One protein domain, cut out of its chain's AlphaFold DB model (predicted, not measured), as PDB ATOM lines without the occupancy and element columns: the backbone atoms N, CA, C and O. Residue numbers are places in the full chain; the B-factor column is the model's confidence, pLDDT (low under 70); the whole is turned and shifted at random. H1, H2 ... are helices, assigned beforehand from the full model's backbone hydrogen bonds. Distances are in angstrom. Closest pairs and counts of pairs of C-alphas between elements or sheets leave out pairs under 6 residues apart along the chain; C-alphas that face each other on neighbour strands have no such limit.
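This is residues 82 to 177 of the 206 residues of an uncharacterized protein of Trueperaceae bacterium (UniProt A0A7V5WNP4). Four helices lie side by side in a single row, H1, H2, H3 and H4 in chain order, each folding back along the one before, so that the whole is a slab one helix thick. H1 and H4 make the two outer rows of this slab, and H2, the longest helix, and H3 lie between them. The printed part has 96 residues with four named helices and no named strand, and its class is all helix. It is compact, with a radius of gyration of the C-alphas of 14.3 A, and only just flat, with spans of 44 by 29 by 12 A.

H1 holds residues 82 to 98 and begins at C-alpha 82, at (169.099, 124.185, 122.283); it is 24.2 A long from first to last C-alpha. H2, residues 103 to 124, is 32.9 A long and ends at C-alpha 124, at (176.011, 133.099, 118.327). H3, residues 131 to 147, measures 24.7 A. H4, residues 156 to 172, measures 25.6 A and ends at C-alpha 172, at (169.951, 142.078, 135.810).

H1 and H2 form a helical hairpin and touch, with the closest C-alphas, those of Ala 89 and Ala 109, 4.1 A apart; they run opposite ways at a shallow tilt of 22 degrees. H2 and H3, also a hairpin, touch closest at the C-alphas of Ser 114 and Gly 137, 5.0 A apart, opposite ways at a shallow tilt of 26 degrees. H3 and H4, a third hairpin, touch closest at the C-alphas of Ser 139 and Ala 162, 4.7 A apart, opposite ways at a shallow tilt of 19 degrees. H1 is apart from H3 and H4, and H2 is apart from H4. Every O i to N i+4 pair is within hydrogen-bond range in H1 and H3, against 16 of 18 in H2 and 11 of 13 in H4.

The C-alphas farthest apart, those of Cys 99 and Gly 176, are 44.4 A from each other. The printed part has no cut. The link from H1 to H2 is tight, the other two are short. The mean pLDDT of the printed part is 85.5, and residue 100 and residues 175 to 177 are under 70.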
ATOM      1  N   VAL A  82     170.300 123.429 122.692       79.56
ATOM      2  CA  VAL A  82     169.099 124.185 122.283       79.56
ATOM      3  C   VAL A  82     167.975 123.257 121.811       79.56
ATOM      4  O   VAL A  82     166.797 123.464 122.109       79.56
ATOM      5  N   VAL A  83     168.337 122.207 121.073       75.44
ATOM      6  CA  VAL A  83     167.404 121.255 120.452       75.44
ATOM      7  C   VAL A  83     166.480 120.551 121.468       75.44
ATOM      8  O   VAL A  83     165.261 120.582 121.266       75.44
ATOM      9  N   PRO A  84     166.975 119.943 122.568       73.38
ATOM     10  CA  PRO A  84     166.110 119.334 123.578       73.38
ATOM     11  C   PRO A  84     165.228 120.362 124.295       73.38
ATOM     12  O   PRO A  84     164.060 120.072 124.556       73.38
ATOM     13  N   LEU A  85     165.737 121.568 124.574       82.69
ATOM     14  CA  LEU A  85     164.965 122.632 125.226       82.69
ATOM     15  C   LEU A  85     163.763 123.048 124.368       82.69
ATOM     16  O   LEU A  85     162.632 123.075 124.860       82.69
ATOM     17  N   LEU A  86     163.978 123.287 123.069       81.31
ATOM     18  CA  LEU A  86     162.895 123.610 122.132       81.31
ATOM     19  C   LEU A  86     161.874 122.485 122.027       81.31
ATOM     20  O   LEU A  86     160.671 122.732 121.978       81.31
ATOM     21  N   PHE A  87     162.329 121.241 122.021       76.25
ATOM     22  CA  PHE A  87     161.432 120.101 121.938       76.25
ATOM     23  C   PHE A  87     160.530 119.966 123.161       76.25
ATOM     24  O   PHE A  87     159.322 119.761 123.023       76.25
ATOM     25  N   ILE A  88     161.097 120.126 124.359       76.19
ATOM     26  CA  ILE A  88     160.328 120.134 125.604       76.19
ATOM     27  C   ILE A  88     159.338 121.306 125.581       76.19
ATOM     28  O   ILE A  88     158.157 121.113 125.888       76.19
ATOM     29  N   ALA A  89     159.773 122.491 125.139       82.81
ATOM     30  CA  ALA A  89     158.899 123.651 124.985       82.81
ATOM     31  C   ALA A  89     157.712 123.355 124.050       82.81
ATOM     32  O   ALA A  89     156.559 123.601 124.412       82.81
ATOM     33  N   ILE A  90     157.971 122.747 122.887       78.06
ATOM     34  CA  ILE A  90     156.947 122.354 121.908       78.06
ATOM     35  C   ILE A  90     156.011 121.283 122.480       78.06
ATOM     36  O   ILE A  90     154.802 121.360 122.265       78.06
ATOM     37  N   ALA A  91     156.516 120.304 123.235       75.50
ATOM     38  CA  ALA A  91     155.691 119.261 123.848       75.50
ATOM     39  C   ALA A  91     154.689 119.840 124.864       75.50
ATOM     40  O   ALA A  91     153.503 119.478 124.866       75.50
ATOM     41  N   PHE A  92     155.134 120.781 125.701       82.25
ATOM     42  CA  PHE A  92     154.247 121.495 126.621       82.25
ATOM     43  C   PHE A  92     153.280 122.428 125.889       82.25
ATOM     44  O   PHE A  92     152.096 122.477 126.231       82.25
ATOM     45  N   LEU A  93     153.732 123.096 124.828       82.50
ATOM     46  CA  LEU A  93     152.870 123.940 124.004       82.50
ATOM     47  C   LEU A  93     151.774 123.117 123.301       82.50
ATOM     48  O   LEU A  93     150.601 123.493 123.310       82.50
ATOM     49  N   ALA A  94     152.116 121.943 122.767       75.25
ATOM     50  CA  ALA A  94     151.158 121.000 122.194       75.25
ATOM     51  C   ALA A  94     150.151 120.501 123.246       75.25
ATOM     52  O   ALA A  94     148.962 120.348 122.951       75.25
ATOM     53  N   THR A  95     150.599 120.299 124.490       79.50
ATOM     54  CA  THR A  95     149.734 119.928 125.623       79.50
ATOM     55  C   THR A  95     148.734 121.039 125.953       79.50
ATOM     56  O   THR A  95     147.550 120.754 126.142       79.50
ATOM     57  N   TYR A  96     149.175 122.298 125.945       81.44
ATOM     58  CA  TYR A  96     148.303 123.461 126.130       81.44
ATOM     59  C   TYR A  96     147.213 123.549 125.047       81.44
ATOM     60  O   TYR A  96     146.041 123.768 125.361       81.44
ATOM     61  N   PHE A  97     147.557 123.304 123.777       81.44
ATOM     62  CA  PHE A  97     146.565 123.290 122.695       81.44
ATOM     63  C   PHE A  97     145.619 122.082 122.744       81.44
ATOM     64  O   PHE A  97     144.449 122.207 122.378       81.44
ATOM     65  N   SER A  98     146.097 120.931 123.219       79.06
ATOM     66  CA  SER A  98     145.316 119.687 123.283       79.06
ATOM     67  C   SER A  98     144.328 119.658 124.453       79.06
ATOM     68  O   SER A  98     143.284 119.013 124.376       79.06
ATOM     69  N   CYS A  99     144.640 120.353 125.547       74.06
ATOM     70  CA  CYS A  99     143.841 120.377 126.764       74.06
ATOM     71  C   CYS A  99     143.660 121.823 127.243       74.06
ATOM     72  O   CYS A  99     144.511 122.371 127.938       74.06
ATOM     73  N   ARG A 100     142.499 122.434 126.957       67.69
ATOM     74  CA  ARG A 100     142.193 123.810 127.410       67.69
ATOM     75  C   ARG A 100     142.136 123.981 128.931       67.69
ATOM     76  O   ARG A 100     142.261 125.098 129.418       67.69
ATOM     77  N   SER A 101     141.949 122.896 129.680       75.88
ATOM     78  CA  SER A 101     142.016 122.915 131.149       75.88
ATOM     79  C   SER A 101     143.465 122.937 131.667       75.88
ATOM     80  O   SER A 101     143.732 123.352 132.793       75.88
ATOM     81  N   CYS A 102     144.432 122.550 130.832       80.38
ATOM     82  CA  CYS A 102     145.839 122.400 131.181       80.38
ATOM     83  C   CYS A 102     146.614 123.722 131.025       80.38
ATOM     84  O   CYS A 102     147.675 123.773 130.406       80.38
ATOM     85  N   TRP A 103     146.085 124.804 131.606       84.50
ATOM     86  CA  TRP A 103     146.675 126.153 131.565       84.50
ATOM     87  C   TRP A 103     148.116 126.195 132.089       84.50
ATOM     88  O   TRP A 103     148.929 126.988 131.625       84.50
ATOM     89  N   TRP A 104     148.442 125.310 133.031       86.12
ATOM     90  CA  TRP A 104     149.761 125.203 133.649       86.12
ATOM     91  C   TRP A 104     150.863 124.875 132.643       86.12
ATOM     92  O   TRP A 104     152.002 125.237 132.896       86.12
ATOM     93  N   ALA A 105     150.542 124.250 131.503       86.38
ATOM     94  CA  ALA A 105     151.516 123.853 130.489       86.38
ATOM     95  C   ALA A 105     152.161 125.044 129.757       86.38
ATOM     96  O   ALA A 105     153.252 124.901 129.209       86.38
ATOM     97  N   ILE A 106     151.547 126.234 129.786       89.12
ATOM     98  CA  ILE A 106     152.135 127.430 129.165       89.12
ATOM     99  C   ILE A 106     153.387 127.915 129.908       89.12
ATOM    100  O   ILE A 106     154.293 128.462 129.290       89.12
ATOM    101  N   ILE A 107     153.454 127.675 131.223       89.88
ATOM    102  CA  ILE A 107     154.578 128.081 132.074       89.88
ATOM    103  C   ILE A 107     155.855 127.312 131.699       89.88
ATOM    104  O   ILE A 107     156.817 127.963 131.300       89.88
ATOM    105  N   PRO A 108     155.903 125.962 131.753       88.94
ATOM    106  CA  PRO A 108     157.087 125.222 131.340       88.94
ATOM    107  C   PRO A 108     157.400 125.452 129.858       88.94
ATOM    108  O   PRO A 108     158.568 125.611 129.526       88.94
ATOM    109  N   ALA A 109     156.395 125.570 128.977       89.81
ATOM    110  CA  ALA A 109     156.640 125.920 127.575       89.81
ATOM    111  C   ALA A 109     157.414 127.243 127.434       89.81
ATOM    112  O   ALA A 109     158.410 127.300 126.715       89.81
ATOM    113  N   GLY A 110     156.994 128.284 128.156       92.56
ATOM    114  CA  GLY A 110     157.668 129.580 128.170       92.56
ATOM    115  C   GLY A 110     159.068 129.535 128.784       92.56
ATOM    116  O   GLY A 110     160.003 130.067 128.191       92.56
ATOM    117  N   VAL A 111     159.244 128.840 129.915       94.06
ATOM    118  CA  VAL A 111     160.553 128.665 130.578       94.06
ATOM    119  C   VAL A 111     161.555 128.007 129.627       94.06
ATOM    120  O   VAL A 111     162.624 128.562 129.378       94.06
ATOM    121  N   PHE A 112     161.199 126.858 129.045       91.44
ATOM    122  CA  PHE A 112     162.092 126.124 128.146       91.44
ATOM    123  C   PHE A 112     162.352 126.875 126.837       91.44
ATOM    124  O   PHE A 112     163.475 126.849 126.341       91.44
ATOM    125  N   SER A 113     161.358 127.594 126.304       92.88
ATOM    126  CA  SER A 113     161.559 128.451 125.129       92.88
ATOM    127  C   SER A 113     162.511 129.615 125.418       92.88
ATOM    128  O   SER A 113     163.301 129.978 124.552       92.88
ATOM    129  N   SER A 114     162.447 130.193 126.621       94.44
ATOM    130  CA  SER A 114     163.315 131.305 127.033       94.44
ATOM    131  C   SER A 114     164.754 130.832 127.243       94.44
ATOM    132  O   SER A 114     165.683 131.478 126.766       94.44
ATOM    133  N   LEU A 115     164.940 129.664 127.872       92.25
ATOM    134  CA  LEU A 115     166.253 129.017 127.990       92.25
ATOM    135  C   LEU A 115     166.841 128.698 126.615       92.25
ATOM    136  O   LEU A 115     167.982 129.048 126.343       92.25
ATOM    137  N   ALA A 116     166.049 128.090 125.727       89.94
ATOM    138  CA  ALA A 116     166.494 127.774 124.374       89.94
ATOM    139  C   ALA A 116     166.949 129.022 123.608       89.94
ATOM    140  O   ALA A 116     167.978 128.984 122.940       89.94
ATOM    141  N   ALA A 117     166.199 130.125 123.711       91.94
ATOM    142  CA  ALA A 117     166.560 131.389 123.079       91.94
ATOM    143  C   ALA A 117     167.855 131.976 123.659       91.94
ATOM    144  O   ALA A 117     168.697 132.439 122.899       91.94
ATOM    145  N   THR A 118     168.023 131.912 124.982       91.38
ATOM    146  CA  THR A 118     169.207 132.423 125.690       91.38
ATOM    147  C   THR A 118     170.465 131.669 125.263       91.38
ATOM    148  O   THR A 118     171.380 132.275 124.716       91.38
ATOM    149  N   VAL A 119     170.449 130.336 125.363       89.12
ATOM    150  CA  VAL A 119     171.575 129.475 124.956       89.12
ATOM    151  C   VAL A 119     171.897 129.643 123.468       89.12
ATOM    152  O   VAL A 119     173.060 129.682 123.069       89.12
ATOM    153  N   LEU A 120     170.871 129.776 122.619       87.81
ATOM    154  CA  LEU A 120     171.077 130.008 121.192       87.81
ATOM    155  C   LEU A 120     171.788 131.343 120.939       87.81
ATOM    156  O   LEU A 120     172.734 131.381 120.154       87.81
ATOM    157  N   LEU A 121     171.358 132.425 121.590       89.44
ATOM    158  CA  LEU A 121     171.969 133.740 121.411       89.44
ATOM    159  C   LEU A 121     173.389 133.796 121.978       89.44
ATOM    160  O   LEU A 121     174.261 134.321 121.294       89.44
ATOM    161  N   GLU A 122     173.649 133.184 123.132       87.75
ATOM    162  CA  GLU A 122     175.000 133.052 123.699       87.75
ATOM    163  C   GLU A 122     175.937 132.288 122.759       87.75
ATOM    164  O   GLU A 122     177.081 132.688 122.548       87.75
ATOM    165  N   SER A 123     175.439 131.227 122.110       84.19
ATOM    166  CA  SER A 123     176.234 130.458 121.144       84.19
ATOM    167  C   SER A 123     176.618 131.265 119.895       84.19
ATOM    168  O   SER A 123     177.671 131.022 119.303       84.19
ATOM    169  N   ILE A 124     175.782 132.232 119.494       86.38
ATOM    170  CA  ILE A 124     176.011 133.099 118.327       86.38
ATOM    171  C   ILE A 124     176.832 134.337 118.718       86.38
ATOM    172  O   ILE A 124     177.682 134.787 117.946       86.38
ATOM    173  N   PHE A 125     176.606 134.876 119.917       86.56
ATOM    174  CA  PHE A 125     177.221 136.098 120.434       86.56
ATOM    175  C   PHE A 125     177.862 135.865 121.818       86.56
ATOM    176  O   PHE A 125     177.379 136.395 122.813       86.56
ATOM    177  N   PRO A 126     179.017 135.174 121.910       81.75
ATOM    178  CA  PRO A 126     179.606 134.760 123.195       81.75
ATOM    179  C   PRO A 126     180.153 135.898 124.071       81.75
ATOM    180  O   PRO A 126     180.701 135.650 125.136       81.75
ATOM    181  N   ARG A 127     180.117 137.139 123.577       80.12
ATOM    182  CA  ARG A 127     180.629 138.339 124.263       80.12
ATOM    183  C   ARG A 127     179.535 139.118 124.992       80.12
ATOM    184  O   ARG A 127     179.826 140.178 125.529       80.12
ATOM    185  N   TRP A 128     178.285 138.689 124.854       80.00
ATOM    186  CA  TRP A 128     177.113 139.391 125.358       80.00
ATOM    187  C   TRP A 128     176.424 138.491 126.374       80.00
ATOM    188  O   TRP A 128     176.199 137.316 126.086       80.00
ATOM    189  N   ASP A 129     176.048 139.057 127.514       83.31
ATOM    190  CA  ASP A 129     175.297 138.334 128.532       83.31
ATOM    191  C   ASP A 129     173.801 138.397 128.232       83.31
ATOM    192  O   ASP A 129     173.177 139.463 128.214       83.31
ATOM    193  N   PHE A 130     173.204 137.229 127.994       87.88
ATOM    194  CA  PHE A 130     171.779 137.098 127.691       87.88
ATOM    195  C   PHE A 130     170.958 136.613 128.889       87.88
ATOM    196  O   PHE A 130     169.788 136.274 128.733       87.88
ATOM    197  N   GLU A 131     171.501 136.648 130.107       86.62
ATOM    198  CA  GLU A 131     170.767 136.254 131.319       86.62
ATOM    199  C   GLU A 131     169.458 137.056 131.481       86.62
ATOM    200  O   GLU A 131     168.388 136.504 131.760       86.62
ATOM    201  N   SER A 132     169.501 138.360 131.194       89.00
ATOM    202  CA  SER A 132     168.318 139.229 131.208       89.00
ATOM    203  C   SER A 132     167.241 138.798 130.201       89.00
ATOM    204  O   SER A 132     166.050 138.976 130.465       89.00
ATOM    205  N   LEU A 133     167.618 138.163 129.084       92.19
ATOM    206  CA  LEU A 133     166.680 137.630 128.092       92.19
ATOM    207  C   LEU A 133     165.860 136.471 128.661       92.19
ATOM    208  O   LEU A 133     164.661 136.372 128.380       92.19
ATOM    209  N   PHE A 134     166.473 135.620 129.485       93.44
ATOM    210  CA  PHE A 134     165.759 134.540 130.158       93.44
ATOM    211  C   PHE A 134     164.678 135.096 131.094       93.44
ATOM    212  O   PHE A 134     163.510 134.702 130.998       93.44
ATOM    213  N   PHE A 135     165.028 136.068 131.943       94.00
ATOM    214  CA  PHE A 135     164.067 136.718 132.842       94.00
ATOM    215  C   PHE A 135     162.979 137.479 132.079       94.00
ATOM    216  O   PHE A 135     161.798 137.403 132.441       94.00
ATOM    217  N   LEU A 136     163.344 138.125 130.969       94.19
ATOM    218  CA  LEU A 136     162.394 138.781 130.078       94.19
ATOM    219  C   LEU A 136     161.397 137.768 129.513       94.19
ATOM    220  O   LEU A 136     160.189 138.015 129.525       94.19
ATOM    221  N   GLY A 137     161.870 136.600 129.083       94.56
ATOM    222  CA  GLY A 137     161.024 135.514 128.598       94.56
ATOM    223  C   GLY A 137     160.063 134.966 129.663       94.56
ATOM    224  O   GLY A 137     158.876 134.742 129.384       94.56
ATOM    225  N   LEU A 138     160.509 134.849 130.918       94.50
ATOM    226  CA  LEU A 138     159.627 134.515 132.047       94.50
ATOM    227  C   LEU A 138     158.560 135.590 132.259       94.50
ATOM    228  O   LEU A 138     157.372 135.273 132.386       94.50
ATOM    229  N   SER A 139     158.960 136.862 132.238       95.19
ATOM    230  CA  SER A 139     158.034 137.986 132.383       95.19
ATOM    231  C   SER A 139     156.963 137.990 131.288       95.19
ATOM    232  O   SER A 139     155.775 138.165 131.581       95.19
ATOM    233  N   ALA A 140     157.352 137.695 130.043       94.81
ATOM    234  CA  ALA A 140     156.449 137.578 128.907       94.81
ATOM    235  C   ALA A 140     155.483 136.399 129.085       94.81
ATOM    236  O   ALA A 140     154.287 136.541 128.835       94.81
ATOM    237  N   THR A 141     155.967 135.264 129.593       94.06
ATOM    238  CA  THR A 141     155.151 134.066 129.849       94.06
ATOM    239  C   THR A 141     154.055 134.338 130.882       94.06
ATOM    240  O   THR A 141     152.882 134.028 130.649       94.06
ATOM    241  N   PHE A 142     154.402 134.957 132.013       94.25
ATOM    242  CA  PHE A 142     153.419 135.295 133.047       94.25
ATOM    243  C   PHE A 142     152.493 136.442 132.624       94.25
ATOM    244  O   PHE A 142     151.296 136.397 132.917       94.25
ATOM    245  N   SER A 143     152.999 137.422 131.872       92.94
ATOM    246  CA  SER A 143     152.172 138.488 131.289       92.94
ATOM    247  C   SER A 143     151.156 137.924 130.295       92.94
ATOM    248  O   SER A 143     149.979 138.282 130.335       92.94
ATOM    249  N   LEU A 144     151.564 136.970 129.456       92.25
ATOM    250  CA  LEU A 144     150.670 136.264 128.542       92.25
ATOM    251  C   LEU A 144     149.593 135.484 129.311       92.25
ATOM    252  O   LEU A 144     148.415 135.552 128.960       92.25
ATOM    253  N   LEU A 145     149.975 134.791 130.390       91.12
ATOM    254  CA  LEU A 145     149.038 134.074 131.261       91.12
ATOM    255  C   LEU A 145     148.032 135.011 131.952       91.12
ATOM    256  O   LEU A 145     146.881 134.621 132.172       91.12
ATOM    257  N   TYR A 146     148.439 136.241 132.269       90.56
ATOM    258  CA  TYR A 146     147.558 137.275 132.810       90.56
ATOM    259  C   TYR A 146     146.574 137.821 131.760       90.56
ATOM    260  O   TYR A 146     145.394 137.997 132.065       90.56
ATOM    261  N   LEU A 147     147.040 138.052 130.527       90.44
ATOM    262  CA  LEU A 147     146.246 138.626 129.429       90.44
ATOM    263  C   LEU A 147     145.299 137.621 128.756       90.44
ATOM    264  O   LEU A 147     144.343 138.015 128.083       90.44
ATOM    265  N   LEU A 148     145.554 136.323 128.912       87.69
ATOM    266  CA  LEU A 148     144.708 135.275 128.354       87.69
ATOM    267  C   LEU A 148     143.259 135.390 128.876       87.69
ATOM    268  O   LEU A 148     143.036 135.593 130.071       87.69
ATOM    269  N   PRO A 149     142.235 135.205 128.019       82.19
ATOM    270  CA  PRO A 149     140.851 135.148 128.475       82.19
ATOM    271  C   PRO A 149     140.646 134.027 129.500       82.19
ATOM    272  O   PRO A 149     141.199 132.935 129.351       82.19
ATOM    273  N   ALA A 150     139.779 134.241 130.496       77.00
ATOM    274  CA  ALA A 150     139.490 133.236 131.528       77.00
ATOM    275  C   ALA A 150     139.016 131.890 130.931       77.00
ATOM    276  O   ALA A 150     139.400 130.828 131.412       77.00
ATOM    277  N   ALA A 151     138.278 131.932 129.813       73.06
ATOM    278  CA  ALA A 151     137.834 130.752 129.062       73.06
ATOM    279  C   ALA A 151     138.978 129.936 128.417       73.06
ATOM    280  O   ALA A 151     138.780 128.782 128.039       73.06
ATOM    281  N   LYS A 152     140.168 130.530 128.269       72.44
ATOM    282  CA  LYS A 152     141.394 129.887 127.768       72.44
ATOM    283  C   LYS A 152     142.404 129.601 128.889       72.44
ATOM    284  O   LYS A 152     143.546 129.270 128.603       72.44
ATOM    285  N   GLY A 153     141.993 129.729 130.153       74.25
ATOM    286  CA  GLY A 153     142.851 129.438 131.300       74.25
ATOM    287  C   GLY A 153     143.626 130.633 131.853       74.25
ATOM    288  O   GLY A 153     144.517 130.418 132.669       74.25
ATOM    289  N   GLY A 154     143.279 131.867 131.468       82.25
ATOM    290  CA  GLY A 154     143.895 133.079 132.013       82.25
ATOM    291  C   GLY A 154     143.817 133.171 133.536       82.25
ATOM    292  O   GLY A 154     142.783 132.854 134.140       82.25
ATOM    293  N   LYS A 155     144.916 133.595 134.167       86.25
ATOM    294  CA  LYS A 155     145.044 133.659 135.627       86.25
ATOM    295  C   LYS A 155     145.482 135.041 136.091       86.25
ATOM    296  O   LYS A 155     146.613 135.454 135.879       86.25
ATOM    297  N   ARG A 156     144.606 135.713 136.846       88.44
ATOM    298  CA  ARG A 156     144.896 137.029 137.443       88.44
ATOM    299  C   ARG A 156     146.074 137.008 138.418       88.44
ATOM    300  O   ARG A 156     146.759 138.012 138.537       88.44
ATOM    301  N   TRP A 157     146.332 135.876 139.078       91.19
ATOM    302  CA  TRP A 157     147.469 135.748 139.994       91.19
ATOM    303  C   TRP A 157     148.822 135.848 139.279       91.19
ATOM    304  O   TRP A 157     149.806 136.181 139.928       91.19
ATOM    305  N   ALA A 158     148.879 135.623 137.959       91.88
ATOM    306  CA  ALA A 158     150.114 135.687 137.181       91.88
ATOM    307  C   ALA A 158     150.729 137.097 137.124       91.88
ATOM    308  O   ALA A 158     151.894 137.235 136.771       91.88
ATOM    309  N   ILE A 159     149.994 138.139 137.530       92.06
ATOM    310  CA  ILE A 159     150.525 139.505 137.584       92.06
ATOM    311  C   ILE A 159     151.658 139.664 138.605       92.06
ATOM    312  O   ILE A 159     152.626 140.365 138.334       92.06
ATOM    313  N   TYR A 160     151.577 138.984 139.754       92.62
ATOM    314  CA  TYR A 160     152.606 139.063 140.791       92.62
ATOM    315  C   TYR A 160     153.960 138.515 140.309       92.62
ATOM    316  O   TYR A 160     154.940 139.258 140.368       92.62
ATOM    317  N   PRO A 161     154.050 137.277 139.774       92.56
ATOM    318  CA  PRO A 161     155.298 136.784 139.209       92.56
ATOM    319  C   PRO A 161     155.712 137.554 137.952       92.56
ATOM    320  O   PRO A 161     156.905 137.744 137.758       92.56
ATOM    321  N   ALA A 162     154.779 138.040 137.122       93.25
ATOM    322  CA  ALA A 162     155.137 138.869 135.969       93.25
ATOM    323  C   ALA A 162     155.896 140.128 136.403       93.25
ATOM    324  O   ALA A 162     157.001 140.362 135.928       93.25
ATOM    325  N   ILE A 163     155.343 140.899 137.346       92.38
ATOM    326  CA  ILE A 163     155.985 142.114 137.865       92.38
ATOM    327  C   ILE A 163     157.330 141.781 138.513       92.38
ATOM    328  O   ILE A 163     158.309 142.477 138.258       92.38
ATOM    329  N   PHE A 164     157.393 140.707 139.304       94.19
ATOM    330  CA  PHE A 164     158.645 140.247 139.901       94.19
ATOM    331  C   PHE A 164     159.720 140.006 138.833       94.19
ATOM    332  O   PHE A 164     160.796 140.594 138.907       94.19
ATOM    333  N   TRP A 165     159.412 139.222 137.798       94.44
ATOM    334  CA  TRP A 165     160.367 138.938 136.727       94.44
ATOM    335  C   TRP A 165     160.706 140.167 135.880       94.44
ATOM    336  O   TRP A 165     161.846 140.272 135.445       94.44
ATOM    337  N   ILE A 166     159.787 141.119 135.686       93.19
ATOM    338  CA  ILE A 166     160.095 142.411 135.038       93.19
ATOM    339  C   ILE A 166     161.139 143.176 135.854       93.19
ATOM    340  O   ILE A 166     162.104 143.679 135.287       93.19
ATOM    341  N   ILE A 167     160.964 143.250 137.176       91.00
ATOM    342  CA  ILE A 167     161.918 143.930 138.058       91.00
ATOM    343  C   ILE A 167     163.284 143.248 137.966       91.00
ATOM    344  O   ILE A 167     164.271 143.939 137.746       91.00
ATOM    345  N   ILE A 168     163.338 141.915 138.059       89.00
ATOM    346  CA  ILE A 168     164.594 141.163 137.909       89.00
ATOM    347  C   ILE A 168     165.221 141.400 136.533       89.00
ATOM    348  O   ILE A 168     166.403 141.685 136.452       89.00
ATOM    349  N   THR A 169     164.432 141.379 135.458       90.00
ATOM    350  CA  THR A 169     164.917 141.657 134.095       90.00
ATOM    351  C   THR A 169     165.581 143.022 134.007       90.00
ATOM    352  O   THR A 169     166.637 143.147 133.399       90.00
ATOM    353  N   VAL A 170     164.962 144.045 134.607       87.19
ATOM    354  CA  VAL A 170     165.546 145.382 134.659       87.19
ATOM    355  C   VAL A 170     166.839 145.321 135.457       87.19
ATOM    356  O   VAL A 170     167.866 145.654 134.891       87.19
ATOM    357  N   LEU A 171     166.805 144.849 136.709       83.88
ATOM    358  CA  LEU A 171     167.950 144.812 137.636       83.88
ATOM    359  C   LEU A 171     169.152 144.001 137.138       83.88
ATOM    360  O   LEU A 171     170.281 144.351 137.459       83.88
ATOM    361  N   SER A 172     168.911 142.936 136.380       82.38
ATOM    362  CA  SER A 172     169.951 142.078 135.810       82.38
ATOM    363  C   SER A 172     170.450 142.562 134.451       82.38
ATOM    364  O   SER A 172     171.450 142.051 133.961       82.38
ATOM    365  N   ASN A 173     169.760 143.498 133.796       83.31
ATOM    366  CA  ASN A 173     170.259 144.072 132.555       83.31
ATOM    367  C   ASN A 173     171.481 144.931 132.885       83.31
ATOM    368  O   ASN A 173     171.371 145.824 133.717       83.31
ATOM    369  N   ASP A 174     172.628 144.693 132.256       75.81
ATOM    370  CA  ASP A 174     173.775 145.593 132.355       75.81
ATOM    371  C   ASP A 174     173.924 146.403 131.059       75.81
ATOM    372  O   ASP A 174     174.533 145.935 130.095       75.81
ATOM    373  N   PRO A 175     173.393 147.642 130.999       65.56
ATOM    374  CA  PRO A 175     173.539 148.491 129.822       65.56
ATOM    375  C   PRO A 175     174.986 148.943 129.584       65.56
ATOM    376  O   PRO A 175     175.276 149.473 128.511       65.56
ATOM    377  N   GLY A 176     175.857 148.830 130.595       63.28
ATOM    378  CA  GLY A 176     177.214 149.377 130.591       63.28
ATOM    379  C   GLY A 176     178.304 148.382 130.201       63.28
ATOM    380  O   GLY A 176     179.397 148.825 129.848       63.28
ATOM    381  N   GLY A 177     178.026 147.072 130.244       63.50
ATOM    382  CA  GLY A 177     179.029 146.021 130.024       63.50
ATOM    383  C   GLY A 177     180.190 146.086 131.021       63.50
ATOM    384  O   GLY A 177     181.321 145.738 130.691       63.50
TER     385      GLY A 177